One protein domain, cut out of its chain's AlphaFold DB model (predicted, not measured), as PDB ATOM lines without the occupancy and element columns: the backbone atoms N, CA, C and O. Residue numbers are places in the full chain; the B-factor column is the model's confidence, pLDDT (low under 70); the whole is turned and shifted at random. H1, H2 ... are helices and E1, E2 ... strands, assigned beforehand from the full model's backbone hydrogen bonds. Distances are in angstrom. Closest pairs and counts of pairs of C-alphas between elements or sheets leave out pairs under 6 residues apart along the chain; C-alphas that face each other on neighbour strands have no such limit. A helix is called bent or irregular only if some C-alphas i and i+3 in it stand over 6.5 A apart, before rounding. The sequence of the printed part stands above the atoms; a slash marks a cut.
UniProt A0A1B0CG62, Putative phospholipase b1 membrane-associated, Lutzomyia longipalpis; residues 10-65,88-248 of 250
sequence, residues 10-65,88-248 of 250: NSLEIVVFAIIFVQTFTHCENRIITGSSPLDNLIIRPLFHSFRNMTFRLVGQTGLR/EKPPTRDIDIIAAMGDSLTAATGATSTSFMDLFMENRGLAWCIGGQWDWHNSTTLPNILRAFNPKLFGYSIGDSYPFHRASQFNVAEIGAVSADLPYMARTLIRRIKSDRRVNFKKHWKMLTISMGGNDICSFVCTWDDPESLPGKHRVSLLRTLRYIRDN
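What this domain is: This is residues 10 to 65 and 88 to 248 of the 250 residues of the protein "Putative phospholipase b1 membrane-associated" of Lutzomyia longipalpis (UniProt A0A1B0CG62). A ribbon of two parallel strands, E1 and E2, has H6 alongside it, and the long H8 packs side by side on H6; H5 and long loops lie about the ribbon too. H1, H3 and the short H4 make a loose group at another side. The printed part has 217 residues, mostly helix in its named elements, in the order H1, H2, H3, E1, H4, H5, H6, E2, H7, H8. It is compact, with a radius of gyration of the C-alphas of 17.8 A and spans of 54 by 41 by 30 A.

Where its parts are: E1 is residues 95 to 102, 20.1 A long, from C-alpha 95 at (34.599, -33.162, 27.902). E2 is residues 205 to 211, 19.7 A. H6 is residues 179 to 195, 25.1 A, and irregular: C-alphas 180 and 183 are 7.0 A apart. H8, residues 227 to 248, 32.5 A, is only just irregular, with C-alphas 228 and 231 6.9 A apart; it ends at C-alpha 248 (50.919, -29.368, 20.767). H1 is residues 10 to 26, 24.1 A, from C-alpha 10 at (48.615, -76.566, 14.431), and H3 is residues 44 to 59, 22.5 A. The shorter helices are H2, residues 30 to 34; H4, 116 to 120; H5, 142 to 149; and H7, 214 to 220.

How they stand to each other: E1 and E2 are parallel neighbours at 20 degrees, with N 99 and O 207 2.8 A apart and N 209 and O 99 2.9 A apart, within hydrogen-bond range. With H4, H5 and H6 between them in the chain, they form a strand-helix-strand unit, two parallel neighbour strands joined through helices. The closest C-alphas of E1 and H6 are those of Met 101 and Met 185, 6.5 A apart; of E1 and H5, Ile 98 and Pro 143, 7.2 A. H6 and H8 touch at Pro 183 and Thr 241, closest C-alphas 4.7 A apart, at a shallow tilt of 17 degrees, the same way. H7 and H8 form a helical hairpin and touch through residues 227 to 234 of H8, closest C-alphas Phe 220 and Pro 227, 6.8 A, at a steep tilt of 45 degrees, opposite ways. H2 and H6 only just touch, with 3 pairs of C-alphas within 8 A, closest Ile 32 and Ala 180, 5.3 A. H3 and H4 only just touch, also with 3 pairs, closest Val 59 and Met 117, 6.7 A. H1 and H3 are near each other, with 11 pairs within 10 A. Every O i to N i+4 pair is within hydrogen-bond range in H1, H2, H3 and H7; the counts are 0 of 1 in H4, with 2 of 2 O i to N i+3 pairs, 2 of 4 in H5, 11 of 13 in H6 and 16 of 18 in H8.

The domain as a whole: The C-alphas farthest apart, of Glu 88 and Asp 225, are 56.9 A apart. Residues 66 to 87 are not printed, and C-alphas 65 and 88 are 36.1 A apart across the cut. The links E1 to H4, H4 to H5 and H5 to H6 are long. Mean pLDDT of the printed part is 86.3; residues 10 to 40 and 89 to 93 are under 70.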
ATOM      1  N   ASN A  10      48.377 -77.794  15.205       51.50
ATOM      2  CA  ASN A  10      48.615 -76.566  14.431       51.50
ATOM      3  C   ASN A  10      48.360 -75.285  15.243       51.50
ATOM      4  O   ASN A  10      49.055 -74.293  15.060       51.50
ATOM      5  N   SER A  11      47.392 -75.303  16.165       53.44
ATOM      6  CA  SER A  11      47.131 -74.165  17.057       53.44
ATOM      7  C   SER A  11      48.270 -73.983  18.062       53.44
ATOM      8  O   SER A  11      48.641 -72.857  18.367       53.44
ATOM      9  N   LEU A  12      48.858 -75.085  18.541       54.06
ATOM     10  CA  LEU A  12      49.976 -75.064  19.484       54.06
ATOM     11  C   LEU A  12      51.279 -74.569  18.833       54.06
ATOM     12  O   LEU A  12      52.008 -73.797  19.444       54.06
ATOM     13  N   GLU A  13      51.559 -74.955  17.588       56.56
ATOM     14  CA  GLU A  13      52.740 -74.470  16.855       56.56
ATOM     15  C   GLU A  13      52.645 -72.972  16.540       56.56
ATOM     16  O   GLU A  13      53.611 -72.238  16.738       56.56
ATOM     17  N   ILE A  14      51.459 -72.485  16.158       58.91
ATOM     18  CA  ILE A  14      51.203 -71.047  15.985       58.91
ATOM     19  C   ILE A  14      51.361 -70.301  17.314       58.91
ATOM     20  O   ILE A  14      51.876 -69.188  17.323       58.91
ATOM     21  N   VAL A  15      50.961 -70.902  18.437       55.41
ATOM     22  CA  VAL A  15      51.143 -70.331  19.781       55.41
ATOM     23  C   VAL A  15      52.608 -70.210  20.147       55.41
ATOM     24  O   VAL A  15      53.029 -69.151  20.596       55.41
ATOM     25  N   VAL A  16      53.390 -71.264  19.935       58.19
ATOM     26  CA  VAL A  16      54.833 -71.232  20.185       58.19
ATOM     27  C   VAL A  16      55.482 -70.170  19.300       58.19
ATOM     28  O   VAL A  16      56.259 -69.362  19.796       58.19
ATOM     29  N   PHE A  17      55.082 -70.076  18.031       63.12
ATOM     30  CA  PHE A  17      55.571 -69.038  17.130       63.12
ATOM     31  C   PHE A  17      55.141 -67.630  17.563       63.12
ATOM     32  O   PHE A  17      55.948 -66.710  17.521       63.12
ATOM     33  N   ALA A  18      53.904 -67.444  18.031       58.59
ATOM     34  CA  ALA A  18      53.399 -66.168  18.533       58.59
ATOM     35  C   ALA A  18      54.102 -65.735  19.820       58.59
ATOM     36  O   ALA A  18      54.465 -64.570  19.947       58.59
ATOM     37  N   ILE A  19      54.329 -66.666  20.748       56.69
ATOM     38  CA  ILE A  19      55.080 -66.428  21.981       56.69
ATOM     39  C   ILE A  19      56.518 -66.053  21.634       56.69
ATOM     40  O   ILE A  19      56.975 -65.012  22.084       56.69
ATOM     41  N   ILE A  20      57.200 -66.827  20.784       55.03
ATOM     42  CA  ILE A  20      58.587 -66.554  20.375       55.03
ATOM     43  C   ILE A  20      58.683 -65.225  19.613       55.03
ATOM     44  O   ILE A  20      59.587 -64.431  19.864       55.03
ATOM     45  N   PHE A  21      57.742 -64.932  18.716       59.72
ATOM     46  CA  PHE A  21      57.723 -63.686  17.948       59.72
ATOM     47  C   PHE A  21      57.438 -62.473  18.844       59.72
ATOM     48  O   PHE A  21      58.117 -61.463  18.741       59.72
ATOM     49  N   VAL A  22      56.489 -62.559  19.779       55.88
ATOM     50  CA  VAL A  22      56.235 -61.478  20.748       55.88
ATOM     51  C   VAL A  22      57.420 -61.317  21.704       55.88
ATOM     52  O   VAL A  22      57.855 -60.192  21.938       55.88
ATOM     53  N   GLN A  23      57.993 -62.420  22.197       50.03
ATOM     54  CA  GLN A  23      59.144 -62.410  23.103       50.03
ATOM     55  C   GLN A  23      60.402 -61.838  22.452       50.03
ATOM     56  O   GLN A  23      61.106 -61.066  23.088       50.03
ATOM     57  N   THR A  24      60.658 -62.127  21.175       51.56
ATOM     58  CA  THR A  24      61.794 -61.535  20.441       51.56
ATOM     59  C   THR A  24      61.672 -60.018  20.282       51.56
ATOM     60  O   THR A  24      62.691 -59.339  20.184       51.56
ATOM     61  N   PHE A  25      60.460 -59.452  20.339       51.97
ATOM     62  CA  PHE A  25      60.280 -58.000  20.388       51.97
ATOM     63  C   PHE A  25      60.306 -57.422  21.806       51.97
ATOM     64  O   PHE A  25      60.693 -56.260  21.953       51.97
ATOM     65  N   THR A  26      59.905 -58.171  22.836       45.66
ATOM     66  CA  THR A  26      59.924 -57.697  24.232       45.66
ATOM     67  C   THR A  26      61.291 -57.856  24.906       45.66
ATOM     68  O   THR A  26      61.623 -57.045  25.766       45.66
ATOM     69  N   HIS A  27      62.125 -58.812  24.477       44.62
ATOM     70  CA  HIS A  27      63.531 -58.966  24.887       44.62
ATOM     71  C   HIS A  27      64.441 -57.942  24.193       44.62
ATOM     72  O   HIS A  27      65.300 -58.264  23.375       44.62
ATOM     73  N   CYS A  28      64.250 -56.664  24.504       48.81
ATOM     74  CA  CYS A  28      65.245 -55.654  24.173       48.81
ATOM     75  C   CYS A  28      65.397 -54.682  25.337       48.81
ATOM     76  O   CYS A  28      64.684 -53.683  25.443       48.81
ATOM     77  N   GLU A  29      66.391 -54.984  26.168       47.81
ATOM     78  CA  GLU A  29      66.969 -54.160  27.237       47.81
ATOM     79  C   GLU A  29      67.229 -52.700  26.807       47.81
ATOM     80  O   GLU A  29      67.181 -51.762  27.601       47.81
ATOM     81  N   ASN A  30      67.395 -52.479  25.499       52.38
ATOM     82  CA  ASN A  30      67.679 -51.178  24.912       52.38
ATOM     83  C   ASN A  30      66.497 -50.197  24.892       52.38
ATOM     84  O   ASN A  30      66.746 -48.999  24.810       52.38
ATOM     85  N   ARG A  31      65.229 -50.627  25.010       60.50
ATOM     86  CA  ARG A  31      64.074 -49.720  24.799       60.50
ATOM     87  C   ARG A  31      64.051 -48.519  25.749       60.50
ATOM     88  O   ARG A  31      63.796 -47.402  25.304       60.50
ATOM     89  N   ILE A  32      64.350 -48.720  27.038       55.22
ATOM     90  CA  ILE A  32      64.384 -47.618  28.018       55.22
ATOM     91  C   ILE A  32      65.653 -46.756  27.867       55.22
ATOM     92  O   ILE A  32      65.625 -45.564  28.169       55.22
ATOM     93  N   ILE A  33      66.756 -47.323  27.368       53.12
ATOM     94  CA  ILE A  33      68.047 -46.626  27.229       53.12
ATOM     95  C   ILE A  33      68.085 -45.773  25.958       53.12
ATOM     96  O   ILE A  33      68.420 -44.591  26.013       53.12
ATOM     97  N   THR A  34      67.741 -46.359  24.812       58.84
ATOM     98  CA  THR A  34      67.848 -45.712  23.498       58.84
ATOM     99  C   THR A  34      66.594 -44.925  23.132       58.84
ATOM    100  O   THR A  34      66.648 -44.053  22.265       58.84
ATOM    101  N   GLY A  35      65.459 -45.214  23.780       59.09
ATOM    102  CA  GLY A  35      64.161 -44.650  23.410       59.09
ATOM    103  C   GLY A  35      63.688 -45.088  22.023       59.09
ATOM    104  O   GLY A  35      62.859 -44.401  21.425       59.09
ATOM    105  N   SER A  36      64.247 -46.184  21.502       59.62
ATOM    106  CA  SER A  36      63.908 -46.765  20.208       59.62
ATOM    107  C   SER A  36      63.449 -48.212  20.365       59.62
ATOM    108  O   SER A  36      63.988 -48.989  21.156       59.62
ATOM    109  N   SER A  37      62.428 -48.570  19.597       65.81
ATOM    110  CA  SER A  37      61.832 -49.900  19.548       65.81
ATOM    111  C   SER A  37      62.126 -50.553  18.195       65.81
ATOM    112  O   SER A  37      62.159 -49.858  17.178       65.81
ATOM    113  N   PRO A  38      62.255 -51.891  18.102       62.31
ATOM    114  CA  PRO A  38      62.277 -52.581  16.808       62.31
ATOM    115  C   PRO A  38      61.067 -52.248  15.916       62.31
ATOM    116  O   PRO A  38      61.153 -52.336  14.693       62.31
ATOM    117  N   LEU A  39      59.946 -51.824  16.515       66.31
ATOM    118  CA  LEU A  39      58.746 -51.375  15.801       66.31
ATOM    119  C   LEU A  39      58.874 -49.970  15.184       66.31
ATOM    120  O   LEU A  39      57.993 -49.564  14.426       66.31
ATOM    121  N   ASP A  40      59.961 -49.244  15.451       68.25
ATOM    122  CA  ASP A  40      60.291 -47.998  14.749       68.25
ATOM    123  C   ASP A  40      60.857 -48.268  13.345       68.25
ATOM    124  O   ASP A  40      60.866 -47.381  12.489       68.25
ATOM    125  N   ASN A  41      61.290 -49.504  13.070       76.25
ATOM    126  CA  ASN A  41      61.790 -49.911  11.764       76.25
ATOM    127  C   ASN A  41      60.645 -50.035  10.735       76.25
ATOM    128  O   ASN A  41      59.630 -50.702  10.964       76.25
ATOM    129  N   LEU A  42      60.842 -49.423   9.561       79.38
ATOM    130  CA  LEU A  42      59.844 -49.335   8.487       79.38
ATOM    131  C   LEU A  42      59.470 -50.685   7.849       79.38
ATOM    132  O   LEU A  42      58.397 -50.784   7.259       79.38
ATOM    133  N   ILE A  43      60.311 -51.711   7.980       79.69
ATOM    134  CA  ILE A  43      60.077 -53.067   7.459       79.69
ATOM    135  C   ILE A  43      59.438 -53.955   8.531       79.69
ATOM    136  O   ILE A  43      58.494 -54.696   8.258       79.69
ATOM    137  N   ILE A  44      59.912 -53.853   9.773       76.31
ATOM    138  CA  ILE A  44      59.438 -54.692  10.881       76.31
ATOM    139  C   ILE A  44      58.017 -54.316  11.302       76.31
ATOM    140  O   ILE A  44      57.198 -55.197  11.570       76.31
ATOM    141  N   ARG A  45      57.679 -53.021  11.318       81.44
ATOM    142  CA  ARG A  45      56.358 -52.565  11.775       81.44
ATOM    143  C   ARG A  45      55.199 -53.124  10.935       81.44
ATOM    144  O   ARG A  45      54.252 -53.644  11.528       81.44
ATOM    145  N   PRO A  46      55.228 -53.075   9.586       85.12
ATOM    146  CA  PRO A  46      54.194 -53.707   8.768       85.12
ATOM    147  C   PRO A  46      54.098 -55.222   8.968       85.12
ATOM    148  O   PRO A  46      52.986 -55.747   9.022       85.12
ATOM    149  N   LEU A  47      55.231 -55.919   9.123       83.81
ATOM    150  CA  LEU A  47      55.251 -57.364   9.384       83.81
ATOM    151  C   LEU A  47      54.576 -57.698  10.718       83.81
ATOM    152  O   LEU A  47      53.704 -58.563  10.766       83.81
ATOM    153  N   PHE A  48      54.899 -56.949  11.774       82.31
ATOM    154  CA  PHE A  48      54.257 -57.080  13.079       82.31
ATOM    155  C   PHE A  48      52.744 -56.827  13.001       82.31
ATOM    156  O   PHE A  48      51.954 -57.615  13.521       82.31
ATOM    157  N   HIS A  49      52.309 -55.777  12.296       87.62
ATOM    158  CA  HIS A  49      50.879 -55.512  12.092       87.62
ATOM    159  C   HIS A  49      50.183 -56.636  11.315       87.62
ATOM    160  O   HIS A  49      49.057 -57.007  11.651       87.62
ATOM    161  N   SER A  50      50.838 -57.186  10.288       86.62
ATOM    162  CA  SER A  50      50.312 -58.301   9.495       86.62
ATOM    163  C   SER A  50      50.129 -59.551  10.354       86.62
ATOM    164  O   SER A  50      49.043 -60.132  10.384       86.62
ATOM    165  N   PHE A  51      51.151 -59.893  11.143       85.38
ATOM    166  CA  PHE A  51      51.098 -60.999  12.090       85.38
ATOM    167  C   PHE A  51      49.956 -60.827  13.096       85.38
ATOM    168  O   PHE A  51      49.122 -61.714  13.258       85.38
ATOM    169  N   ARG A  52      49.837 -59.647  13.708       85.56
ATOM    170  CA  ARG A  52      48.755 -59.366  14.657       85.56
ATOM    171  C   ARG A  52      47.379 -59.464  14.015       85.56
ATOM    172  O   ARG A  52      46.478 -60.049  14.610       85.56
ATOM    173  N   ASN A  53      47.209 -58.945  12.800       88.56
ATOM    174  CA  ASN A  53      45.963 -59.085  12.048       88.56
ATOM    175  C   ASN A  53      45.608 -60.548  11.775       88.56
ATOM    176  O   ASN A  53      44.437 -60.911  11.865       88.56
ATOM    177  N   MET A  54      46.597 -61.386  11.463       86.50
ATOM    178  CA  MET A  54      46.394 -62.826  11.331       86.50
ATOM    179  C   MET A  54      45.917 -63.427  12.658       86.50
ATOM    180  O   MET A  54      44.883 -64.092  12.671       86.50
ATOM    181  N   THR A  55      46.579 -63.124  13.779       81.50
ATOM    182  CA  THR A  55      46.151 -63.581  15.113       81.50
ATOM    183  C   THR A  55      44.726 -63.131  15.441       81.50
ATOM    184  O   THR A  55      43.917 -63.944  15.873       81.50
ATOM    185  N   PHE A  56      44.376 -61.873  15.153       86.69
ATOM    186  CA  PHE A  56      43.024 -61.336  15.360       86.69
ATOM    187  C   PHE A  56      41.968 -62.120  14.576       86.69
ATOM    188  O   PHE A  56      40.898 -62.413  15.097       86.69
ATOM    189  N   ARG A  57      42.264 -62.485  13.323       86.81
ATOM    190  CA  ARG A  57      41.353 -63.276  12.482       86.81
ATOM    191  C   ARG A  57      41.203 -64.715  12.969       86.81
ATOM    192  O   ARG A  57      40.125 -65.278  12.826       86.81
ATOM    193  N   LEU A  58      42.268 -65.299  13.515       84.81
ATOM    194  CA  LEU A  58      42.262 -66.673  14.017       84.81
ATOM    195  C   LEU A  58      41.533 -66.805  15.357       84.81
ATOM    196  O   LEU A  58      40.771 -67.749  15.542       84.81
ATOM    197  N   VAL A  59      41.768 -65.877  16.287       85.75
ATOM    198  CA  VAL A  59      41.138 -65.900  17.616       85.75
ATOM    199  C   VAL A  59      39.701 -65.372  17.559       85.75
ATOM    200  O   VAL A  59      38.813 -65.920  18.210       85.75
ATOM    201  N   GLY A  60      39.455 -64.351  16.735       86.94
ATOM    202  CA  GLY A  60      38.158 -63.696  16.610       86.94
ATOM    203  C   GLY A  60      37.892 -62.661  17.706       86.94
ATOM    204  O   GLY A  60      38.765 -62.322  18.503       86.94
ATOM    205  N   GLN A  61      36.666 -62.133  17.720       89.38
ATOM    206  CA  GLN A  61      36.238 -61.114  18.682       89.38
ATOM    207  C   GLN A  61      35.835 -61.767  20.010       89.38
ATOM    208  O   GLN A  61      34.752 -62.339  20.139       89.38
ATOM    209  N   THR A  62      36.711 -61.689  21.006       90.94
ATOM    210  CA  THR A  62      36.496 -62.228  22.353       90.94
ATOM    211  C   THR A  62      35.746 -61.247  23.251       90.94
ATOM    212  O   THR A  62      35.076 -61.666  24.196       90.94
ATOM    213  N   GLY A  63      35.799 -59.950  22.952       89.12
ATOM    214  CA  GLY A  63      35.172 -58.890  23.735       89.12
ATOM    215  C   GLY A  63      33.654 -58.862  23.642       89.12
ATOM    216  O   GLY A  63      33.040 -58.138  24.404       89.12
ATOM    217  N   LEU A  64      33.030 -59.645  22.754       89.81
ATOM    218  CA  LEU A  64      31.566 -59.723  22.626       89.81
ATOM    219  C   LEU A  64      30.897 -60.635  23.669       89.81
ATOM    220  O   LEU A  64      29.672 -60.740  23.704       89.81
ATOM    221  N   ARG A  65      31.681 -61.321  24.507       85.75
ATOM    222  CA  ARG A  65      31.157 -62.199  25.560       85.75
ATOM    223  C   ARG A  65      30.415 -61.358  26.602       85.75
ATOM    224  O   ARG A  65      30.999 -60.455  27.186       85.75
ATOM    225  N   GLU A  88      23.978 -27.084  26.297       71.12
ATOM    226  CA  GLU A  88      23.556 -26.894  24.894       71.12
ATOM    227  C   GLU A  88      24.693 -26.412  23.981       71.12
ATOM    228  O   GLU A  88      24.869 -26.903  22.860       71.12
ATOM    229  N   LYS A  89      25.491 -25.462  24.474       65.88
ATOM    230  CA  LYS A  89      26.729 -24.993  23.842       65.88
ATOM    231  C   LYS A  89      27.902 -25.516  24.665       65.88
ATOM    232  O   LYS A  89      27.794 -25.449  25.886       65.88
ATOM    233  N   PRO A  90      29.007 -25.981  24.040       60.06
ATOM    234  CA  PRO A  90      30.195 -26.403  24.776       60.06
ATOM    235  C   PRO A  90      30.622 -25.284  25.737       60.06
ATOM    236  O   PRO A  90      31.033 -24.214  25.271       60.06
ATOM    237  N   PRO A  91      30.473 -25.475  27.055       62.59
ATOM    238  CA  PRO A  91      30.941 -24.531  28.041       62.59
ATOM    239  C   PRO A  91      32.452 -24.726  28.184       62.59
ATOM    240  O   PRO A  91      33.071 -25.597  27.572       62.59
ATOM    241  N   THR A  92      33.072 -23.961  29.065       57.66
ATOM    242  CA  THR A  92      34.487 -24.117  29.413       57.66
ATOM    243  C   THR A  92      34.811 -25.433  30.147       57.66
ATOM    244  O   THR A  92      35.907 -25.539  30.682       57.66
ATOM    245  N   ARG A  93      33.898 -26.420  30.239       63.66
ATOM    246  CA  ARG A  93      34.069 -27.619  31.089       63.66
ATOM    247  C   ARG A  93      33.472 -28.953  30.595       63.66
ATOM    248  O   ARG A  93      33.707 -29.955  31.264       63.66
ATOM    249  N   ASP A  94      32.768 -29.029  29.461       82.19
ATOM    250  CA  ASP A  94      32.241 -30.328  28.989       82.19
ATOM    251  C   ASP A  94      33.293 -31.088  28.187       82.19
ATOM    252  O   ASP A  94      33.749 -30.604  27.156       82.19
ATOM    253  N   ILE A  95      33.638 -32.305  28.610       92.12
ATOM    254  CA  ILE A  95      34.599 -33.162  27.902       92.12
ATOM    255  C   ILE A  95      33.983 -33.657  26.590       92.12
ATOM    256  O   ILE A  95      33.028 -34.426  26.589       92.12
ATOM    257  N   ASP A  96      34.551 -33.270  25.455       95.12
ATOM    258  CA  ASP A  96      34.105 -33.731  24.136       95.12
ATOM    259  C   ASP A  96      34.797 -35.017  23.705       95.12
ATOM    260  O   ASP A  96      34.196 -35.899  23.092       95.12
ATOM    261  N   ILE A  97      36.090 -35.089  24.005       97.31
ATOM    262  CA  ILE A  97      36.990 -36.115  23.509       97.31
ATOM    263  C   ILE A  97      37.576 -36.864  24.694       97.31
ATOM    264  O   ILE A  97      38.152 -36.252  25.590       97.31
ATOM    265  N   ILE A  98      37.512 -38.190  24.652       98.25
ATOM    266  CA  ILE A  98      38.286 -39.056  25.538       98.25
ATOM    267  C   ILE A  98      39.391 -39.750  24.742       98.25
ATOM    268  O   ILE A  98      39.176 -40.224  23.625       98.25
ATOM    269  N   ALA A  99      40.597 -39.748  25.295       98.56
ATOM    270  CA  ALA A  99      41.810 -40.255  24.675       98.56
ATOM    271  C   ALA A  99      42.663 -40.996  25.711       98.56
ATOM    272  O   ALA A  99      42.592 -40.710  26.907       98.56
ATOM    273  N   ALA A 100      43.461 -41.964  25.262       98.56
ATOM    274  CA  ALA A 100      44.299 -42.736  26.165       98.56
ATOM    275  C   ALA A 100      45.588 -43.202  25.500       98.56
ATOM    276  O   ALA A 100      45.635 -43.527  24.309       98.56
ATOM    277  N   MET A 101      46.628 -43.267  26.317       98.12
ATOM    278  CA  MET A 101      47.925 -43.838  25.989       98.12
ATOM    279  C   MET A 101      48.436 -44.629  27.188       98.12
ATOM    280  O   MET A 101      48.161 -44.281  28.335       98.12
ATOM    281  N   GLY A 102      49.165 -45.706  26.928       96.50
ATOM    282  CA  GLY A 102      49.528 -46.633  27.984       96.50
ATOM    283  C   GLY A 102      49.957 -47.993  27.469       96.50
ATOM    284  O   GLY A 102      50.307 -48.146  26.299       96.50
ATOM    285  N   ASP A 103      49.896 -48.971  28.356       94.06
ATOM    286  CA  ASP A 103      50.285 -50.353  28.099       94.06
ATOM    287  C   ASP A 103      49.078 -51.302  27.915       94.06
ATOM    288  O   ASP A 103      47.967 -50.888  27.556       94.06
ATOM    289  N   SER A 104      49.294 -52.595  28.161       94.19
ATOM    290  CA  SER A 104      48.299 -53.667  28.094       94.19
ATOM    291  C   SER A 104      47.054 -53.418  28.947       94.19
ATOM    292  O   SER A 104      45.956 -53.797  28.532       94.19
ATOM    293  N   LEU A 105      47.172 -52.739  30.095       94.50
ATOM    294  CA  LEU A 105      46.016 -52.422  30.943       94.50
ATOM    295  C   LEU A 105      45.097 -51.399  30.269       94.50
ATOM    296  O   LEU A 105      43.873 -51.509  30.322       94.50
ATOM    297  N   THR A 106      45.686 -50.430  29.569       97.62
ATOM    298  CA  THR A 106      44.943 -49.413  28.805       97.62
ATOM    299  C   THR A 106      44.368 -49.986  27.504       97.62
ATOM    300  O   THR A 106      43.378 -49.482  26.970       97.62
ATOM    301  N   ALA A 107      44.962 -51.067  26.992       96.38
ATOM    302  CA  ALA A 107      44.444 -51.825  25.859       96.38
ATOM    303  C   ALA A 107      43.392 -52.887  26.249       96.38
ATOM    304  O   ALA A 107      42.791 -53.482  25.354       96.38
ATOM    305  N   ALA A 108      43.163 -53.121  27.550       95.75
ATOM    306  CA  ALA A 108      42.334 -54.217  28.063       95.75
ATOM    307  C   ALA A 108      42.708 -55.577  27.449       95.75
ATOM    308  O   ALA A 108      41.859 -56.340  26.979       95.75
ATOM    309  N   THR A 109      44.008 -55.870  27.420       93.44
ATOM    310  CA  THR A 109      44.517 -57.155  26.938       93.44
ATOM    311  C   THR A 109      43.912 -58.309  27.742       93.44
ATOM    312  O   THR A 109      44.061 -58.366  28.960       93.44
ATOM    313  N   GLY A 110      43.229 -59.229  27.060       91.56
ATOM    314  CA  GLY A 110      42.658 -60.439  27.651       91.56
ATOM    315  C   GLY A 110      41.522 -60.210  28.653       91.56
ATOM    316  O   GLY A 110      41.240 -61.119  29.438       91.56
ATOM    317  N   ALA A 111      40.859 -59.047  28.648       91.19
ATOM    318  CA  ALA A 111      39.831 -58.698  29.636       91.19
ATOM    319  C   ALA A 111      38.661 -59.699  29.695       91.19
ATOM    320  O   ALA A 111      38.089 -59.912  30.759       91.19
ATOM    321  N   THR A 112      38.326 -60.351  28.578       89.94
ATOM    322  CA  THR A 112      37.276 -61.388  28.519       89.94
ATOM    323  C   THR A 112      37.833 -62.792  28.291       89.94
ATOM    324  O   THR A 112      37.129 -63.675  27.786       89.94
ATOM    325  N   SER A 113      39.107 -63.017  28.620       88.88
ATOM    326  CA  SER A 113      39.785 -64.284  28.355       88.88
ATOM    327  C   SER A 113      39.149 -65.465  29.100       88.88
ATOM    328  O   SER A 113      38.859 -65.422  30.291       88.88
ATOM    329  N   THR A 114      38.918 -66.554  28.370       87.00
ATOM    330  CA  THR A 114      38.491 -67.859  28.911       87.00
ATOM    331  C   THR A 114      39.447 -68.977  28.501       87.00
ATOM    332  O   THR A 114      39.356 -70.101  28.994       87.00
ATOM    333  N   SER A 115      40.380 -68.667  27.604       83.94
ATOM    334  CA  SER A 115      41.425 -69.557  27.133       83.94
ATOM    335  C   SER A 115      42.731 -68.787  26.958       83.94
ATOM    336  O   SER A 115      42.734 -67.569  26.798       83.94
ATOM    337  N   PHE A 116      43.844 -69.518  26.936       80.94
ATOM    338  CA  PHE A 116      45.174 -68.946  26.730       80.94
ATOM    339  C   PHE A 116      45.283 -68.138  25.423       80.94
ATOM    340  O   PHE A 116      45.950 -67.111  25.389       80.94
ATOM    341  N   MET A 117      44.574 -68.552  24.365       79.56
ATOM    342  CA  MET A 117      44.570 -67.844  23.076       79.56
ATOM    343  C   MET A 117      43.996 -66.431  23.172       79.56
ATOM    344  O   MET A 117      44.439 -65.536  22.455       79.56
ATOM    345  N   ASP A 118      43.037 -66.218  24.074       86.00
ATOM    346  CA  ASP A 118      42.386 -64.921  24.234       86.00
ATOM    347  C   ASP A 118      43.334 -63.873  24.846       86.00
ATOM    348  O   ASP A 118      43.067 -62.681  24.732       86.00
ATOM    349  N   LEU A 119      44.448 -64.287  25.469       83.94
ATOM    350  CA  LEU A 119      45.433 -63.373  26.068       83.94
ATOM    351  C   LEU A 119      46.167 -62.522  25.026       83.94
ATOM    352  O   LEU A 119      46.714 -61.476  25.362       83.94
ATOM    353  N   PHE A 120      46.161 -62.942  23.761       81.25
ATOM    354  CA  PHE A 120      46.707 -62.149  22.659       81.25
ATOM    355  C   PHE A 120      45.715 -61.113  22.122       81.25
ATOM    356  O   PHE A 120      46.085 -60.294  21.277       81.25
ATOM    357  N   MET A 121      44.467 -61.133  22.603       89.62
ATOM    358  CA  MET A 121      43.452 -60.176  22.198       89.62
ATOM    359  C   MET A 121      43.454 -58.930  23.066       89.62
ATOM    360  O   MET A 121      43.609 -58.985  24.280       89.62
ATOM    361  N   GLU A 122      43.234 -57.789  22.421       94.44
ATOM    362  CA  GLU A 122      43.066 -56.503  23.085       94.44
ATOM    363  C   GLU A 122      41.602 -56.096  23.024       94.44
ATOM    364  O   GLU A 122      41.103 -55.648  21.985       94.44
ATOM    365  N   ASN A 123      40.909 -56.250  24.151       95.56
ATOM    366  CA  ASN A 123      39.501 -55.913  24.287       95.56
ATOM    367  C   ASN A 123      39.336 -54.416  24.563       95.56
ATOM    368  O   ASN A 123      38.701 -54.025  25.537       95.56
ATOM    369  N   ARG A 124      39.919 -53.553  23.717       96.81
ATOM    370  CA  ARG A 124      39.981 -52.093  23.944       96.81
ATOM    371  C   ARG A 124      38.625 -51.461  24.204       96.81
ATOM    372  O   ARG A 124      38.540 -50.507  24.969       96.81
ATOM    373  N   GLY A 125      37.578 -51.996  23.581       96.75
ATOM    374  CA  GLY A 125      36.190 -51.619  23.831       96.75
ATOM    375  C   GLY A 125      35.762 -51.699  25.302       96.75
ATOM    376  O   GLY A 125      34.871 -50.963  25.703       96.75
ATOM    377  N   LEU A 126      36.440 -52.521  26.101       95.94
ATOM    378  CA  LEU A 126      36.195 -52.777  27.523       95.94
ATOM    379  C   LEU A 126      37.254 -52.150  28.438       95.94
ATOM    380  O   LEU A 126      37.253 -52.390  29.643       95.94
ATOM    381  N   ALA A 127      38.189 -51.367  27.891       97.06
ATOM    382  CA  ALA A 127      39.209 -50.706  28.694       97.06
ATOM    383  C   ALA A 127      38.573 -49.752  29.708       97.06
ATOM    384  O   ALA A 127      37.808 -48.864  29.342       97.06
ATOM    385  N   TRP A 128      38.940 -49.887  30.982       95.88
ATOM    386  CA  TRP A 128      38.323 -49.133  32.076       95.88
ATOM    387  C   TRP A 128      38.318 -47.611  31.843       95.88
ATOM    388  O   TRP A 128      37.353 -46.941  32.195       95.88
ATOM    389  N   CYS A 129      39.362 -47.055  31.212       97.56
ATOM    390  CA  CYS A 129      39.511 -45.611  31.014       97.56
ATOM    391  C   CYS A 129      39.038 -45.086  29.654       97.56
ATOM    392  O   CYS A 129      38.850 -43.879  29.513       97.56
ATOM    393  N   ILE A 130      38.884 -45.941  28.639       98.44
ATOM    394  CA  ILE A 130      38.609 -45.493  27.261       98.44
ATOM    395  C   ILE A 130      37.772 -46.462  26.421       98.44
ATOM    396  O   ILE A 130      37.422 -46.161  25.283       98.44
ATOM    397  N   GLY A 131      37.412 -47.615  26.955       98.00
ATOM    398  CA  GLY A 131      36.453 -48.504  26.330       98.00
ATOM    399  C   GLY A 131      35.071 -47.875  26.359       98.00
ATOM    400  O   GLY A 131      34.634 -47.398  27.393       98.00
ATOM    401  N   GLY A 132      34.388 -47.822  25.228       96.69
ATOM    402  CA  GLY A 132      32.982 -47.430  25.153       96.69
ATOM    403  C   GLY A 132      32.191 -48.424  24.320       96.69
ATOM    404  O   GLY A 132      31.255 -48.047  23.614       96.69
ATOM    405  N   GLN A 133      32.625 -49.687  24.341       93.69
ATOM    406  CA  GLN A 133      31.800 -50.783  23.872       93.69
ATOM    407  C   GLN A 133      30.616 -50.913  24.830       93.69
ATOM    408  O   GLN A 133      30.786 -50.880  26.049       93.69
ATOM    409  N   TRP A 134      29.423 -51.034  24.247       92.06
ATOM    410  CA  TRP A 134      28.148 -51.028  24.966       92.06
ATOM    411  C   TRP A 134      27.905 -49.726  25.750       92.06
ATOM    412  O   TRP A 134      28.345 -48.646  25.339       92.06
ATOM    413  N   ASP A 135      27.126 -49.820  26.817       90.81
ATOM    414  CA  ASP A 135      26.827 -48.758  27.767       90.81
ATOM    415  C   ASP A 135      27.262 -49.170  29.186       90.81
ATOM    416  O   ASP A 135      27.915 -50.200  29.395       90.81
ATOM    417  N   TRP A 136      26.924 -48.339  30.170       90.12
ATOM    418  CA  TRP A 136      27.316 -48.543  31.562       90.12
ATOM    419  C   TRP A 136      26.616 -49.743  32.210       90.12
ATOM    420  O   TRP A 136      27.130 -50.229  33.220       90.12
ATOM    421  N   HIS A 137      25.505 -50.237  31.640       87.75
ATOM    422  CA  HIS A 137      24.821 -51.424  32.138       87.75
ATOM    423  C   HIS A 137      25.720 -52.645  31.947       87.75
ATOM    424  O   HIS A 137      25.933 -53.403  32.888       87.75
ATOM    425  N   ASN A 138      26.279 -52.825  30.744       86.06
ATOM    426  CA  ASN A 138      27.073 -54.010  30.405       86.06
ATOM    427  C   ASN A 138      28.571 -53.863  30.691       86.06
ATOM    428  O   ASN A 138      29.251 -54.865  30.912       86.06
ATOM    429  N   SER A 139      29.103 -52.642  30.635       90.12
ATOM    430  CA  SER A 139      30.514 -52.389  30.904       90.12
ATOM    431  C   SER A 139      30.697 -51.027  31.554       90.12
ATOM    432  O   SER A 139      30.584 -49.978  30.913       90.12
ATOM    433  N   THR A 140      31.004 -51.040  32.850       92.31
ATOM    434  CA  THR A 140      31.266 -49.822  33.617       92.31
ATOM    435  C   THR A 140      32.678 -49.316  33.341       92.31
ATOM    436  O   THR A 140      33.627 -49.552  34.084       92.31
ATOM    437  N   THR A 141      32.808 -48.599  32.233       96.06
ATOM    438  CA  THR A 141      34.010 -47.861  31.858       96.06
ATOM    439  C   THR A 141      33.793 -46.362  32.036       96.06
ATOM    440  O   THR A 141      32.664 -45.862  32.022       96.06
ATOM    441  N   LEU A 142      34.888 -45.613  32.137       97.31
ATOM    442  CA  LEU A 142      34.855 -44.160  32.235       97.31
ATOM    443  C   LEU A 142      34.071 -43.509  31.074       97.31
ATOM    444  O   LEU A 142      33.198 -42.692  31.363       97.31
ATOM    445  N   PRO A 143      34.265 -43.869  29.784       97.31
ATOM    446  CA  PRO A 143      33.430 -43.328  28.713       97.31
ATOM    447  C   PRO A 143      31.948 -43.669  28.846       97.31
ATOM    448  O   PRO A 143      31.119 -42.821  28.531       97.31
ATOM    449  N   ASN A 144      31.596 -44.875  29.293       95.81
ATOM    450  CA  ASN A 144      30.196 -45.277  29.414       95.81
ATOM    451  C   ASN A 144      29.477 -44.528  30.545       95.81
ATOM    452  O   ASN A 144      28.326 -44.135  30.367       95.81
ATOM    453  N   ILE A 145      30.178 -44.236  31.645       94.75
ATOM    454  CA  ILE A 145      29.696 -43.342  32.709       94.75
ATOM    455  C   ILE A 145      29.547 -41.913  32.175       94.75
ATOM    456  O   ILE A 145      28.487 -41.308  32.295       94.75
ATOM    457  N   LEU A 146      30.586 -41.363  31.537       94.06
ATOM    458  CA  LEU A 146      30.560 -39.990  31.021       94.06
ATOM    459  C   LEU A 146      29.474 -39.786  29.957       94.06
ATOM    460  O   LEU A 146      28.883 -38.711  29.887       94.06
ATOM    461  N   ARG A 147      29.178 -40.809  29.148       92.81
ATOM    462  CA  ARG A 147      28.116 -40.770  28.133       92.81
ATOM    463  C   ARG A 147      26.711 -40.685  28.714       92.81
ATOM    464  O   ARG A 147      25.847 -40.147  28.028       92.81
ATOM    465  N   ALA A 148      26.494 -41.158  29.943       90.81
ATOM    466  CA  ALA A 148      25.215 -40.985  30.632       90.81
ATOM    467  C   ALA A 148      24.900 -39.495  30.861       90.81
ATOM    468  O   ALA A 148      23.756 -39.079  30.733       90.81
ATOM    469  N   PHE A 149      25.929 -38.677  31.104       89.69
ATOM    470  CA  PHE A 149      25.804 -37.222  31.239       89.69
ATOM    471  C   PHE A 149      25.996 -36.481  29.911       89.69
ATOM    472  O   PHE A 149      25.453 -35.399  29.701       89.69
ATOM    473  N   ASN A 150      26.796 -37.041  29.004       91.19
ATOM    474  CA  ASN A 150      27.190 -36.411  27.754       91.19
ATOM    475  C   ASN A 150      27.134 -37.398  26.574       91.19
ATOM    476  O   ASN A 150      28.159 -37.965  26.178       91.19
ATOM    477  N   PRO A 151      25.964 -37.530  25.924       90.81
ATOM    478  CA  PRO A 151      25.788 -38.433  24.785       90.81
ATOM    479  C   PRO A 151      26.647 -38.090  23.554       90.81
ATOM    480  O   PRO A 151      26.773 -38.912  22.650       90.81
ATOM    481  N   LYS A 152      27.231 -36.882  23.497       93.19
ATOM    482  CA  LYS A 152      28.084 -36.409  22.390       93.19
ATOM    483  C   LYS A 152      29.574 -36.717  22.594       93.19
ATOM    484  O   LYS A 152      30.366 -36.385  21.713       93.19
ATOM    485  N   LEU A 153      29.966 -37.315  23.725       95.94
ATOM    486  CA  LEU A 153      31.340 -37.764  23.961       95.94
ATOM    487  C   LEU A 153      31.791 -38.696  22.826       95.94
ATOM    488  O   LEU A 153      31.023 -39.545  22.376       95.94
ATOM    489  N   PHE A 154      33.039 -38.578  22.376       97.69
ATOM    490  CA  PHE A 154      33.616 -39.502  21.397       97.69
ATOM    491  C   PHE A 154      35.120 -39.713  21.611       97.69
ATOM    492  O   PHE A 154      35.750 -39.066  22.443       97.69
ATOM    493  N   GLY A 155      35.706 -40.649  20.859       98.12
ATOM    494  CA  GLY A 155      37.131 -41.000  20.953       98.12
ATOM    495  C   GLY A 155      37.421 -42.296  21.714       98.12
ATOM    496  O   GLY A 155      38.523 -42.831  21.596       98.12
ATOM    497  N   TYR A 156      36.419 -42.840  22.404       98.31
ATOM    498  CA  TYR A 156      36.474 -44.135  23.081       98.31
ATOM    499  C   TYR A 156      36.550 -45.309  22.103       98.31
ATOM    500  O   TYR A 156      35.981 -45.256  21.017       98.31
ATOM    501  N   SER A 157      37.231 -46.389  22.476       98.25
ATOM    502  CA  SER A 157      37.321 -47.603  21.660       98.25
ATOM    503  C   SER A 157      35.979 -48.341  21.611       98.25
ATOM    504  O   SER A 157      35.268 -48.400  22.610       98.25
ATOM    505  N   ILE A 158      35.633 -48.928  20.464       96.44
ATOM    506  CA  ILE A 158      34.288 -49.496  20.207       96.44
ATOM    507  C   ILE A 158      34.276 -51.019  20.025       96.44
ATOM    508  O   ILE A 158      33.293 -51.578  19.548       96.44
ATOM    509  N   GLY A 159      35.382 -51.691  20.335       95.62
ATOM    510  CA  GLY A 159      35.528 -53.115  20.066       95.62
ATOM    511  C   GLY A 159      36.920 -53.644  20.359       95.62
ATOM    512  O   GLY A 159      37.854 -52.880  20.639       95.62
ATOM    513  N   ASP A 160      37.067 -54.952  20.194       95.94
ATOM    514  CA  ASP A 160      38.371 -55.594  20.081       95.94
ATOM    515  C   ASP A 160      39.150 -54.959  18.939       95.94
ATOM    516  O   ASP A 160      38.666 -54.858  17.806       95.94
ATOM    517  N   SER A 161      40.348 -54.474  19.242       95.62
ATOM    518  CA  SER A 161      41.146 -53.753  18.263       95.62
ATOM    519  C   SER A 161      42.587 -53.588  18.698       95.62
ATOM    520  O   SER A 161      42.890 -53.496  19.880       95.62
ATOM    521  N   TYR A 162      43.468 -53.475  17.714       93.94
ATOM    522  CA  TYR A 162      44.839 -53.012  17.903       93.94
ATOM    523  C   TYR A 162      44.933 -51.506  17.658       93.94
ATOM    524  O   TYR A 162      44.044 -50.935  17.014       93.94
ATOM    525  N   PRO A 163      46.013 -50.830  18.092       91.88
ATOM    526  CA  PRO A 163      46.051 -49.373  18.049       91.88
ATOM    527  C   PRO A 163      46.071 -48.812  16.620       91.88
ATOM    528  O   PRO A 163      45.811 -47.629  16.435       91.88
ATOM    529  N   PHE A 164      46.324 -49.627  15.592       91.31
ATOM    530  CA  PHE A 164      46.232 -49.245  14.176       91.31
ATOM    531  C   PHE A 164      44.877 -49.570  13.517       91.31
ATOM    532  O   PHE A 164      44.658 -49.215  12.359       91.31
ATOM    533  N   HIS A 165      43.948 -50.222  14.219       95.06
ATOM    534  CA  HIS A 165      42.585 -50.433  13.730       95.06
ATOM    535  C   HIS A 165      41.712 -49.206  13.972       95.06
ATOM    536  O   HIS A 165      41.851 -48.515  14.982       95.06
ATOM    537  N   ARG A 166      40.719 -48.986  13.105       95.44
ATOM    538  CA  ARG A 166      39.751 -47.886  13.255       95.44
ATOM    539  C   ARG A 166      38.969 -47.964  14.572       95.44
ATOM    540  O   ARG A 166      38.690 -46.928  15.164       95.44
ATOM    541  N   ALA A 167      38.645 -49.167  15.048       97.00
ATOM    542  CA  ALA A 167      37.892 -49.368  16.287       97.00
ATOM    543  C   ALA A 167      38.646 -48.935  17.562       97.00
ATOM    544  O   ALA A 167      37.999 -48.682  18.576       97.00
ATOM    545  N   SER A 168      39.973 -48.746  17.495       97.50
ATOM    546  CA  SER A 168      40.763 -48.219  18.621       97.50
ATOM    547  C   SER A 168      40.464 -46.748  18.927       97.50
ATOM    548  O   SER A 168      40.643 -46.312  20.062       97.50
ATOM    549  N   GLN A 169      39.964 -45.990  17.940       98.31
ATOM    550  CA  GLN A 169      39.677 -44.557  18.063       98.31
ATOM    551  C   GLN A 169      40.902 -43.800  18.621       98.31
ATOM    552  O   GLN A 169      41.974 -43.870  18.012       98.31
ATOM    553  N   PHE A 170      40.788 -43.087  19.743       98.56
ATOM    554  CA  PHE A 170      41.893 -42.338  20.358       98.56
ATOM    555  C   PHE A 170      42.608 -43.102  21.481       98.56
ATOM    556  O   PHE A 170      43.343 -42.504  22.265       98.56
ATOM    557  N   ASN A 171      42.443 -44.424  21.534       98.62
ATOM    558  CA  ASN A 171      43.278 -45.297  22.347       98.62
ATOM    559  C   ASN A 171      44.514 -45.732  21.543       98.62
ATOM    560  O   ASN A 171      44.417 -46.551  20.626       98.62
ATOM    561  N   VAL A 172      45.677 -45.179  21.886       97.38
ATOM    562  CA  VAL A 172      46.971 -45.514  21.262       97.38
ATOM    563  C   VAL A 172      47.872 -46.348  22.171       97.38
ATOM    564  O   VAL A 172      49.063 -46.462  21.893       97.38
ATOM    565  N   ALA A 173      47.328 -46.903  23.257       96.19
ATOM    566  CA  ALA A 173      48.073 -47.812  24.122       96.19
ATOM    567  C   ALA A 173      48.602 -49.015  23.342       96.19
ATOM    568  O   ALA A 173      48.064 -49.319  22.283       96.19
ATOM    569  N   GLU A 174      49.608 -49.715  23.843       91.19
ATOM    570  CA  GLU A 174      50.209 -50.852  23.145       91.19
ATOM    571  C   GLU A 174      50.664 -51.914  24.147       91.19
ATOM    572  O   GLU A 174      51.219 -51.593  25.199       91.19
ATOM    573  N   ILE A 175      50.422 -53.188  23.841       88.25
ATOM    574  CA  ILE A 175      50.854 -54.289  24.705       88.25
ATOM    575  C   ILE A 175      52.384 -54.305  24.832       88.25
ATOM    576  O   ILE A 175      53.109 -54.166  23.847       88.25
ATOM    577  N   GLY A 176      52.881 -54.472  26.060       85.81
ATOM    578  CA  GLY A 176      54.320 -54.499  26.343       85.81
ATOM    579  C   GLY A 176      55.029 -53.148  26.195       85.81
ATOM    580  O   GLY A 176      56.256 -53.108  26.258       85.81
ATOM    581  N   ALA A 177      54.295 -52.051  25.980       89.31
ATOM    582  CA  ALA A 177      54.883 -50.720  25.947       89.31
ATOM    583  C   ALA A 177      55.418 -50.297  27.317       89.31
ATOM    584  O   ALA A 177      54.849 -50.654  28.350       89.31
ATOM    585  N   VAL A 178      56.489 -49.513  27.303       91.00
ATOM    586  CA  VAL A 178      57.186 -48.988  28.485       91.00
ATOM    587  C   VAL A 178      57.195 -47.462  28.444       91.00
ATOM    588  O   VAL A 178      56.833 -46.845  27.437       91.00
ATOM    589  N   SER A 179      57.632 -46.808  29.521       92.94
ATOM    590  CA  SER A 179      57.637 -45.340  29.606       92.94
ATOM    591  C   SER A 179      58.356 -44.651  28.443       92.94
ATOM    592  O   SER A 179      57.910 -43.596  27.990       92.94
ATOM    593  N   ALA A 180      59.416 -45.258  27.907       90.50
ATOM    594  CA  ALA A 180      60.165 -44.738  26.766       90.50
ATOM    595  C   ALA A 180      59.341 -44.621  25.467       90.50
ATOM    596  O   ALA A 180      59.670 -43.791  24.619       90.50
ATOM    597  N   ASP A 181      58.236 -45.364  25.334       91.00
ATOM    598  CA  ASP A 181      57.339 -45.307  24.174       91.00
ATOM    599  C   ASP A 181      56.362 -44.111  24.233       91.00
ATOM    600  O   ASP A 181      55.816 -43.686  23.204       91.00
ATOM    601  N   LEU A 182      56.148 -43.514  25.417       94.88
ATOM    602  CA  LEU A 182      55.164 -42.440  25.625       94.88
ATOM    603  C   LEU A 182      55.344 -41.245  24.666       94.88
ATOM    604  O   LEU A 182      54.345 -40.806  24.084       94.88
ATOM    605  N   PRO A 183      56.559 -40.726  24.391       94.88
ATOM    606  CA  PRO A 183      56.720 -39.619  23.452       94.88
ATOM    607  C   PRO A 183      56.238 -39.957  22.034       94.88
ATOM    608  O   PRO A 183      55.675 -39.098  21.349       94.88
ATOM    609  N   TYR A 184      56.440 -41.197  21.574       92.50
ATOM    610  CA  TYR A 184      55.935 -41.651  20.277       92.50
ATOM    611  C   TYR A 184      54.408 -41.788  20.288       92.50
ATOM    612  O   TYR A 184      53.744 -41.322  19.352       92.50
ATOM    613  N   MET A 185      53.840 -42.354  21.357       95.50
ATOM    614  CA  MET A 185      52.389 -42.448  21.534       95.50
ATOM    615  C   MET A 185      51.730 -41.066  21.513       95.50
ATOM    616  O   MET A 185      50.757 -40.875  20.787       95.50
ATOM    617  N   ALA A 186      52.300 -40.072  22.201       97.75
ATOM    618  CA  ALA A 186      51.785 -38.702  22.209       97.75
ATOM    619  C   ALA A 186      51.778 -38.069  20.806       97.75
ATOM    620  O   ALA A 186      50.778 -37.478  20.390       97.75
ATOM    621  N   ARG A 187      52.861 -38.237  20.030       97.00
ATOM    622  CA  ARG A 187      52.916 -37.791  18.623       97.00
ATOM    623  C   ARG A 187      51.833 -38.455  17.777       97.00
ATOM    624  O   ARG A 187      51.162 -37.784  16.991       97.00
ATOM    625  N   THR A 188      51.663 -39.763  17.936       96.12
ATOM    626  CA  THR A 188      50.681 -40.556  17.190       96.12
ATOM    627  C   THR A 188      49.252 -40.162  17.544       96.12
ATOM    628  O   THR A 188      48.440 -39.955  16.641       96.12
ATOM    629  N   LEU A 189      48.963 -39.986  18.832       98.19
ATOM    630  CA  LEU A 189      47.660 -39.569  19.330       98.19
ATOM    631  C   LEU A 189      47.280 -38.180  18.820       98.19
ATOM    632  O   LEU A 189      46.221 -38.022  18.221       98.19
ATOM    633  N   ILE A 190      48.155 -37.184  18.989       98.38
ATOM    634  CA  ILE A 190      47.869 -35.810  18.549       98.38
ATOM    635  C   ILE A 190      47.676 -35.758  17.032       98.38
ATOM    636  O   ILE A 190      46.760 -35.087  16.558       98.38
ATOM    637  N   ARG A 191      48.484 -36.495  16.257       97.88
ATOM    638  CA  ARG A 191      48.285 -36.613  14.805       97.88
ATOM    639  C   ARG A 191      46.907 -37.192  14.484       97.88
ATOM    640  O   ARG A 191      46.210 -36.648  13.634       97.88
ATOM    641  N   ARG A 192      46.505 -38.259  15.183       97.81
ATOM    642  CA  ARG A 192      45.204 -38.911  14.994       97.81
ATOM    643  C   ARG A 192      44.045 -37.970  15.317       97.81
ATOM    644  O   ARG A 192      43.150 -37.829  14.491       97.81
ATOM    645  N   ILE A 193      44.107 -37.280  16.455       98.06
ATOM    646  CA  ILE A 193      43.103 -36.293  16.874       98.06
ATOM    647  C   ILE A 193      43.000 -35.158  15.843       98.06
ATOM    648  O   ILE A 193      41.900 -34.816  15.429       98.06
ATOM    649  N   LYS A 194      44.130 -34.609  15.370       97.69
ATOM    650  CA  LYS A 194      44.144 -33.544  14.346       97.69
ATOM    651  C   LYS A 194      43.575 -33.992  12.996       97.69
ATOM    652  O   LYS A 194      43.041 -33.167  12.268       97.69
ATOM    653  N   SER A 195      43.715 -35.272  12.650       97.25
ATOM    654  CA  SER A 195      43.227 -35.822  11.378       97.25
ATOM    655  C   SER A 195      41.744 -36.212  11.381       97.25
ATOM    656  O   SER A 195      41.179 -36.477  10.320       97.25
ATOM    657  N   ASP A 196      41.109 -36.284  12.552       97.94
ATOM    658  CA  ASP A 196      39.720 -36.715  12.669       97.94
ATOM    659  C   ASP A 196      38.760 -35.552  12.387       97.94
ATOM    660  O   ASP A 196      38.754 -34.540  13.085       97.94
ATOM    661  N   ARG A 197      37.905 -35.710  11.371       97.50
ATOM    662  CA  ARG A 197      36.964 -34.666  10.925       97.50
ATOM    663  C   ARG A 197      35.920 -34.281  11.977       97.50
ATOM    664  O   ARG A 197      35.321 -33.219  11.858       97.50
ATOM    665  N   ARG A 198      35.687 -35.120  12.991       97.19
ATOM    666  CA  ARG A 198      34.768 -34.819  14.103       97.19
ATOM    667  C   ARG A 198      35.375 -33.840  15.107       97.19
ATOM    668  O   ARG A 198      34.664 -33.322  15.960       97.19
ATOM    669  N   VAL A 199      36.687 -33.613  15.059       97.44
ATOM    670  CA  VAL A 199      37.412 -32.859  16.080       97.44
ATOM    671  C   VAL A 199      37.481 -31.379  15.727       97.44
ATOM    672  O   VAL A 199      38.155 -30.976  14.782       97.44
ATOM    673  N   ASN A 200      36.895 -30.534  16.579       95.62
ATOM    674  CA  ASN A 200      37.276 -29.131  16.633       95.62
ATOM    675  C   ASN A 200      38.497 -28.973  17.545       95.62
ATOM    676  O   ASN A 200      38.369 -28.797  18.756       95.62
ATOM    677  N   PHE A 201      39.695 -29.039  16.962       95.31
ATOM    678  CA  PHE A 201      40.939 -29.140  17.731       95.31
ATOM    679  C   PHE A 201      41.166 -27.985  18.712       95.31
ATOM    680  O   PHE A 201      41.796 -28.186  19.744       95.31
ATOM    681  N   LYS A 202      40.649 -26.788  18.421       93.31
ATOM    682  CA  LYS A 202      40.811 -25.604  19.278       93.31
ATOM    683  C   LYS A 202      39.706 -25.432  20.317       93.31
ATOM    684  O   LYS A 202      39.932 -24.717  21.282       93.31
ATOM    685  N   LYS A 203      38.532 -26.037  20.115       91.88
ATOM    686  CA  LYS A 203      37.358 -25.808  20.975       91.88
ATOM    687  C   LYS A 203      36.954 -27.012  21.812       91.88
ATOM    688  O   LYS A 203      36.399 -26.821  22.883       91.88
ATOM    689  N   HIS A 204      37.191 -28.226  21.324       94.50
ATOM    690  CA  HIS A 204      36.789 -29.425  22.048       94.50
ATOM    691  C   HIS A 204      37.662 -29.631  23.280       94.50
ATOM    692  O   HIS A 204      38.888 -29.604  23.157       94.50
ATOM    693  N   TRP A 205      37.063 -29.895  24.434       94.38
ATOM    694  CA  TRP A 205      37.818 -30.324  25.611       94.38
ATOM    695  C   TRP A 205      38.213 -31.792  25.468       94.38
ATOM    696  O   TRP A 205      37.420 -32.620  25.014       94.38
ATOM    697  N   LYS A 206      39.453 -32.119  25.843       95.62
ATOM    698  CA  LYS A 206      39.986 -33.481  25.767       95.62
ATOM    699  C   LYS A 206      40.357 -33.967  27.159       95.62
ATOM    700  O   LYS A 206      41.113 -33.303  27.860       95.62
ATOM    701  N   MET A 207      39.880 -35.148  27.519       97.12
ATOM    702  CA  MET A 207      40.366 -35.913  28.658       97.12
ATOM    703  C   MET A 207      41.355 -36.957  28.143       97.12
ATOM    704  O   MET A 207      40.998 -37.797  27.319       97.12
ATOM    705  N   LEU A 208      42.601 -36.885  28.611       98.12
ATOM    706  CA  LEU A 208      43.656 -37.831  28.265       98.12
ATOM    707  C   LEU A 208      44.060 -38.638  29.498       98.12
ATOM    708  O   LEU A 208      44.575 -38.071  30.458       98.12
ATOM    709  N   THR A 209      43.899 -39.956  29.429       98.44
ATOM    710  CA  THR A 209      44.426 -40.885  30.435       98.44
ATOM    711  C   THR A 209      45.797 -41.401  30.011       98.44
ATOM    712  O   THR A 209      45.971 -41.878  28.887       98.44
ATOM    713  N   ILE A 210      46.776 -41.325  30.916       97.81
ATOM    714  CA  ILE A 210      48.113 -41.901  30.738       97.81
ATOM    715  C   ILE A 210      48.316 -42.951  31.829       97.81
ATOM    716  O   ILE A 210      48.363 -42.600  33.003       97.81
ATOM    717  N   SER A 211      48.437 -44.223  31.449       95.56
ATOM    718  CA  SER A 211      48.697 -45.327  32.385       95.56
ATOM    719  C   SER A 211      49.857 -46.170  31.877       95.56
ATOM    720  O   SER A 211      49.712 -46.926  30.918       95.56
ATOM    721  N   MET A 212      51.021 -45.995  32.498       94.31
ATOM    722  CA  MET A 212      52.286 -46.588  32.074       94.31
ATOM    723  C   MET A 212      53.196 -46.801  33.282       94.31
ATOM    724  O   MET A 212      53.118 -46.041  34.244       94.31
ATOM    725  N   GLY A 213      54.092 -47.782  33.207       88.94
ATOM    726  CA  GLY A 213      55.073 -48.073  34.258       88.94
ATOM    727  C   GLY A 213      55.061 -49.529  34.714       88.94
ATOM    728  O   GLY A 213      56.069 -50.009  35.223       88.94
ATOM    729  N   GLY A 214      53.961 -50.256  34.481       90.06
ATOM    730  CA  GLY A 214      53.868 -51.672  34.836       90.06
ATOM    731  C   GLY A 214      54.941 -52.495  34.127       90.06
ATOM    732  O   GLY A 214      55.701 -53.211  34.770       90.06
ATOM    733  N   ASN A 215      55.077 -52.321  32.810       88.56
ATOM    734  CA  ASN A 215      56.101 -53.032  32.042       88.56
ATOM    735  C   ASN A 215      57.526 -52.562  32.344       88.56
ATOM    736  O   ASN A 215      58.437 -53.378  32.233       88.56
ATOM    737  N   ASP A 216      57.735 -51.295  32.725       87.88
ATOM    738  CA  ASP A 216      59.047 -50.804  33.161       87.88
ATOM    739  C   ASP A 216      59.551 -51.613  34.368       87.88
ATOM    740  O   ASP A 216      60.691 -52.062  34.393       87.88
ATOM    741  N   ILE A 217      58.685 -51.868  35.350       89.00
ATOM    742  CA  ILE A 217      59.052 -52.679  36.515       89.00
ATOM    743  C   ILE A 217      59.136 -54.158  36.121       89.00
ATOM    744  O   ILE A 217      60.172 -54.787  36.325       89.00
ATOM    745  N   CYS A 218      58.080 -54.705  35.510       85.81
ATOM    746  CA  CYS A 218      57.971 -56.136  35.207       85.81
ATOM    747  C   CYS A 218      59.074 -56.661  34.279       85.81
ATOM    748  O   CYS A 218      59.389 -57.847  34.329       85.81
ATOM    749  N   SER A 219      59.630 -55.805  33.418       82.31
ATOM    750  CA  SER A 219      60.628 -56.224  32.429       82.31
ATOM    751  C   SER A 219      62.062 -56.015  32.902       82.31
ATOM    752  O   SER A 219      62.938 -56.750  32.451       82.31
ATOM    753  N   PHE A 220      62.309 -55.028  33.772       84.00
ATOM    754  CA  PHE A 220      63.669 -54.545  34.037       84.00
ATOM    755  C   PHE A 220      64.110 -54.647  35.499       84.00
ATOM    756  O   PHE A 220      65.304 -54.727  35.748       84.00
ATOM    757  N   VAL A 221      63.205 -54.710  36.485       86.00
ATOM    758  CA  VAL A 221      63.630 -54.678  37.902       86.00
ATOM    759  C   VAL A 221      64.531 -55.859  38.296       86.00
ATOM    760  O   VAL A 221      65.418 -55.699  39.126       86.00
ATOM    761  N   CYS A 222      64.330 -57.032  37.685       83.31
ATOM    762  CA  CYS A 222      65.099 -58.247  37.977       83.31
ATOM    763  C   CYS A 222      66.242 -58.517  36.989       83.31
ATOM    764  O   CYS A 222      66.998 -59.462  37.191       83.31
ATOM    765  N   THR A 223      66.302 -57.779  35.882       80.50
ATOM    766  CA  THR A 223      67.208 -58.070  34.760       80.50
ATOM    767  C   THR A 223      68.247 -56.983  34.549       80.50
ATOM    768  O   THR A 223      69.247 -57.250  33.897       80.50
ATOM    769  N   TRP A 224      68.034 -55.785  35.097       80.81
ATOM    770  CA  TRP A 224      68.939 -54.661  34.907       80.81
ATOM    771  C   TRP A 224      70.005 -54.562  35.988       80.81
ATOM    772  O   TRP A 224      69.731 -54.813  37.159       80.81
ATOM    773  N   ASP A 225      71.183 -54.085  35.589       85.19
ATOM    774  CA  ASP A 225      72.309 -53.851  36.497       85.19
ATOM    775  C   ASP A 225      72.018 -52.748  37.533       85.19
ATOM    776  O   ASP A 225      72.476 -52.823  38.670       85.19
ATOM    777  N   ASP A 226      71.244 -51.724  37.148       88.06
ATOM    778  CA  ASP A 226      70.858 -50.595  38.009       88.06
ATOM    779  C   ASP A 226      69.330 -50.371  37.986       88.06
ATOM    780  O   ASP A 226      68.826 -49.463  37.301       88.06
ATOM    781  N   PRO A 227      68.557 -51.210  38.704       86.94
ATOM    782  CA  PRO A 227      67.099 -51.114  38.742       86.94
ATOM    783  C   PRO A 227      66.610 -49.848  39.462       86.94
ATOM    784  O   PRO A 227      65.544 -49.329  39.124       86.94
ATOM    785  N   GLU A 228      67.402 -49.284  40.377       89.62
ATOM    786  CA  GLU A 228      67.084 -48.036  41.089       89.62
ATOM    787  C   GLU A 228      67.050 -46.818  40.149       89.62
ATOM    788  O   GLU A 228      66.419 -45.798  40.442       89.62
ATOM    789  N   SER A 229      67.646 -46.922  38.955       89.38
ATOM    790  CA  SER A 229      67.534 -45.890  37.921       89.38
ATOM    791  C   SER A 229      66.164 -45.833  37.223       89.38
ATOM    792  O   SER A 229      65.845 -44.815  36.589       89.38
ATOM    793  N   LEU A 230      65.330 -46.881  37.323       89.06
ATOM    794  CA  LEU A 230      64.056 -46.995  36.594       89.06
ATOM    795  C   LEU A 230      63.094 -45.822  36.853       89.06
ATOM    796  O   LEU A 230      62.633 -45.224  35.871       89.06
ATOM    797  N   PRO A 231      62.820 -45.401  38.108       92.81
ATOM    798  CA  PRO A 231      61.960 -44.246  38.370       92.81
ATOM    799  C   PRO A 231      62.488 -42.957  37.726       92.81
ATOM    800  O   PRO A 231      61.717 -42.151  37.195       92.81
ATOM    801  N   GLY A 232      63.812 -42.772  37.713       93.12
ATOM    802  CA  GLY A 232      64.465 -41.633  37.073       93.12
ATOM    803  C   GLY A 232      64.212 -41.591  35.565       93.12
ATOM    804  O   GLY A 232      63.856 -40.537  35.027       93.12
ATOM    805  N   LYS A 233      64.330 -42.736  34.888       90.38
ATOM    806  CA  LYS A 233      64.089 -42.854  33.441       90.38
ATOM    807  C   LYS A 233      62.607 -42.717  33.093       90.38
ATOM    808  O   LYS A 233      62.270 -41.973  32.168       90.38
ATOM    809  N   HIS A 234      61.725 -43.315  33.894       92.94
ATOM    810  CA  HIS A 234      60.279 -43.129  33.777       92.94
ATOM    811  C   HIS A 234      59.904 -41.641  33.855       92.94
ATOM    812  O   HIS A 234      59.213 -41.117  32.975       92.94
ATOM    813  N   ARG A 235      60.436 -40.922  34.855       95.44
ATOM    814  CA  ARG A 235      60.225 -39.476  35.029       95.44
ATOM    815  C   ARG A 235      60.661 -38.677  33.800       95.44
ATOM    816  O   ARG A 235      59.932 -37.782  33.374       95.44
ATOM    817  N   VAL A 236      61.827 -38.972  33.221       95.38
ATOM    818  CA  VAL A 236      62.325 -38.271  32.022       95.38
ATOM    819  C   VAL A 236      61.379 -38.467  30.833       95.38
ATOM    820  O   VAL A 236      61.002 -37.486  30.182       95.38
ATOM    821  N   SER A 237      60.952 -39.703  30.574       94.56
ATOM    822  CA  SER A 237      60.036 -40.023  29.476       94.56
ATOM    823  C   SER A 237      58.657 -39.387  29.662       94.56
ATOM    824  O   SER A 237      58.105 -38.806  28.720       94.56
ATOM    825  N   LEU A 238      58.128 -39.413  30.888       96.31
ATOM    826  CA  LEU A 238      56.858 -38.776  31.223       96.31
ATOM    827  C   LEU A 238      56.938 -37.253  31.054       96.31
ATOM    828  O   LEU A 238      56.097 -36.671  30.371       96.31
ATOM    829  N   LEU A 239      57.983 -36.599  31.573       97.88
ATOM    830  CA  LEU A 239      58.175 -35.151  31.417       97.88
ATOM    831  C   LEU A 239      58.287 -34.734  29.948       97.88
ATOM    832  O   LEU A 239      57.687 -33.734  29.547       97.88
ATOM    833  N   ARG A 240      59.028 -35.489  29.128       96.94
ATOM    834  CA  ARG A 240      59.130 -35.237  27.681       96.94
ATOM    835  C   ARG A 240      57.760 -35.331  27.006       96.94
ATOM    836  O   ARG A 240      57.423 -34.482  26.184       96.94
ATOM    837  N   THR A 241      56.972 -36.334  27.380       97.38
ATOM    838  CA  THR A 241      55.623 -36.563  26.851       97.38
ATOM    839  C   THR A 241      54.668 -35.439  27.244       97.38
ATOM    840  O   THR A 241      54.033 -34.847  26.372       97.38
ATOM    841  N   LEU A 242      54.605 -35.091  28.532       98.12
ATOM    842  CA  LEU A 242      53.715 -34.049  29.050       98.12
ATOM    843  C   LEU A 242      54.040 -32.672  28.462       98.12
ATOM    844  O   LEU A 242      53.126 -31.943  28.084       98.12
ATOM    845  N   ARG A 243      55.329 -32.332  28.311       98.44
ATOM    846  CA  ARG A 243      55.754 -31.094  27.633       98.44
ATOM    847  C   ARG A 243      55.313 -31.076  26.173       98.44
ATOM    848  O   ARG A 243      54.699 -30.109  25.742       98.44
ATOM    849  N   TYR A 244      55.544 -32.165  25.437       98.25
ATOM    850  CA  TYR A 244      55.099 -32.260  24.047       98.25
ATOM    851  C   TYR A 244      53.578 -32.098  23.920       98.25
ATOM    852  O   TYR A 244      53.121 -31.374  23.038       98.25
ATOM    853  N   ILE A 245      52.800 -32.732  24.805       98.19
ATOM    854  CA  ILE A 245      51.338 -32.604  24.833       98.19
ATOM    855  C   ILE A 245      50.925 -31.156  25.098       98.19
ATOM    856  O   ILE A 245      50.187 -30.602  24.288       98.19
ATOM    857  N   ARG A 246      51.448 -30.535  26.163       97.25
ATOM    858  CA  ARG A 246      51.191 -29.128  26.511       97.25
ATOM    859  C   ARG A 246      51.448 -28.194  25.327       97.25
ATOM    860  O   ARG A 246      50.651 -27.305  25.062       97.25
ATOM    861  N   ASP A 247      52.539 -28.420  24.600       97.81
ATOM    862  CA  ASP A 247      52.962 -27.534  23.516       97.81
ATOM    863  C   ASP A 247      52.193 -27.791  22.197       97.81
ATOM    864  O   ASP A 247      52.201 -26.947  21.302       97.81
ATOM    865  N   ASN A 248      51.518 -28.942  22.044       97.75
ATOM    866  CA  ASN A 248      50.919 -29.368  20.767       97.75
ATOM    867  C   ASN A 248      49.416 -29.664  20.801       97.75
ATOM    868  O   ASN A 248      48.827 -29.823  19.722       97.75
TER     869      ASN A 248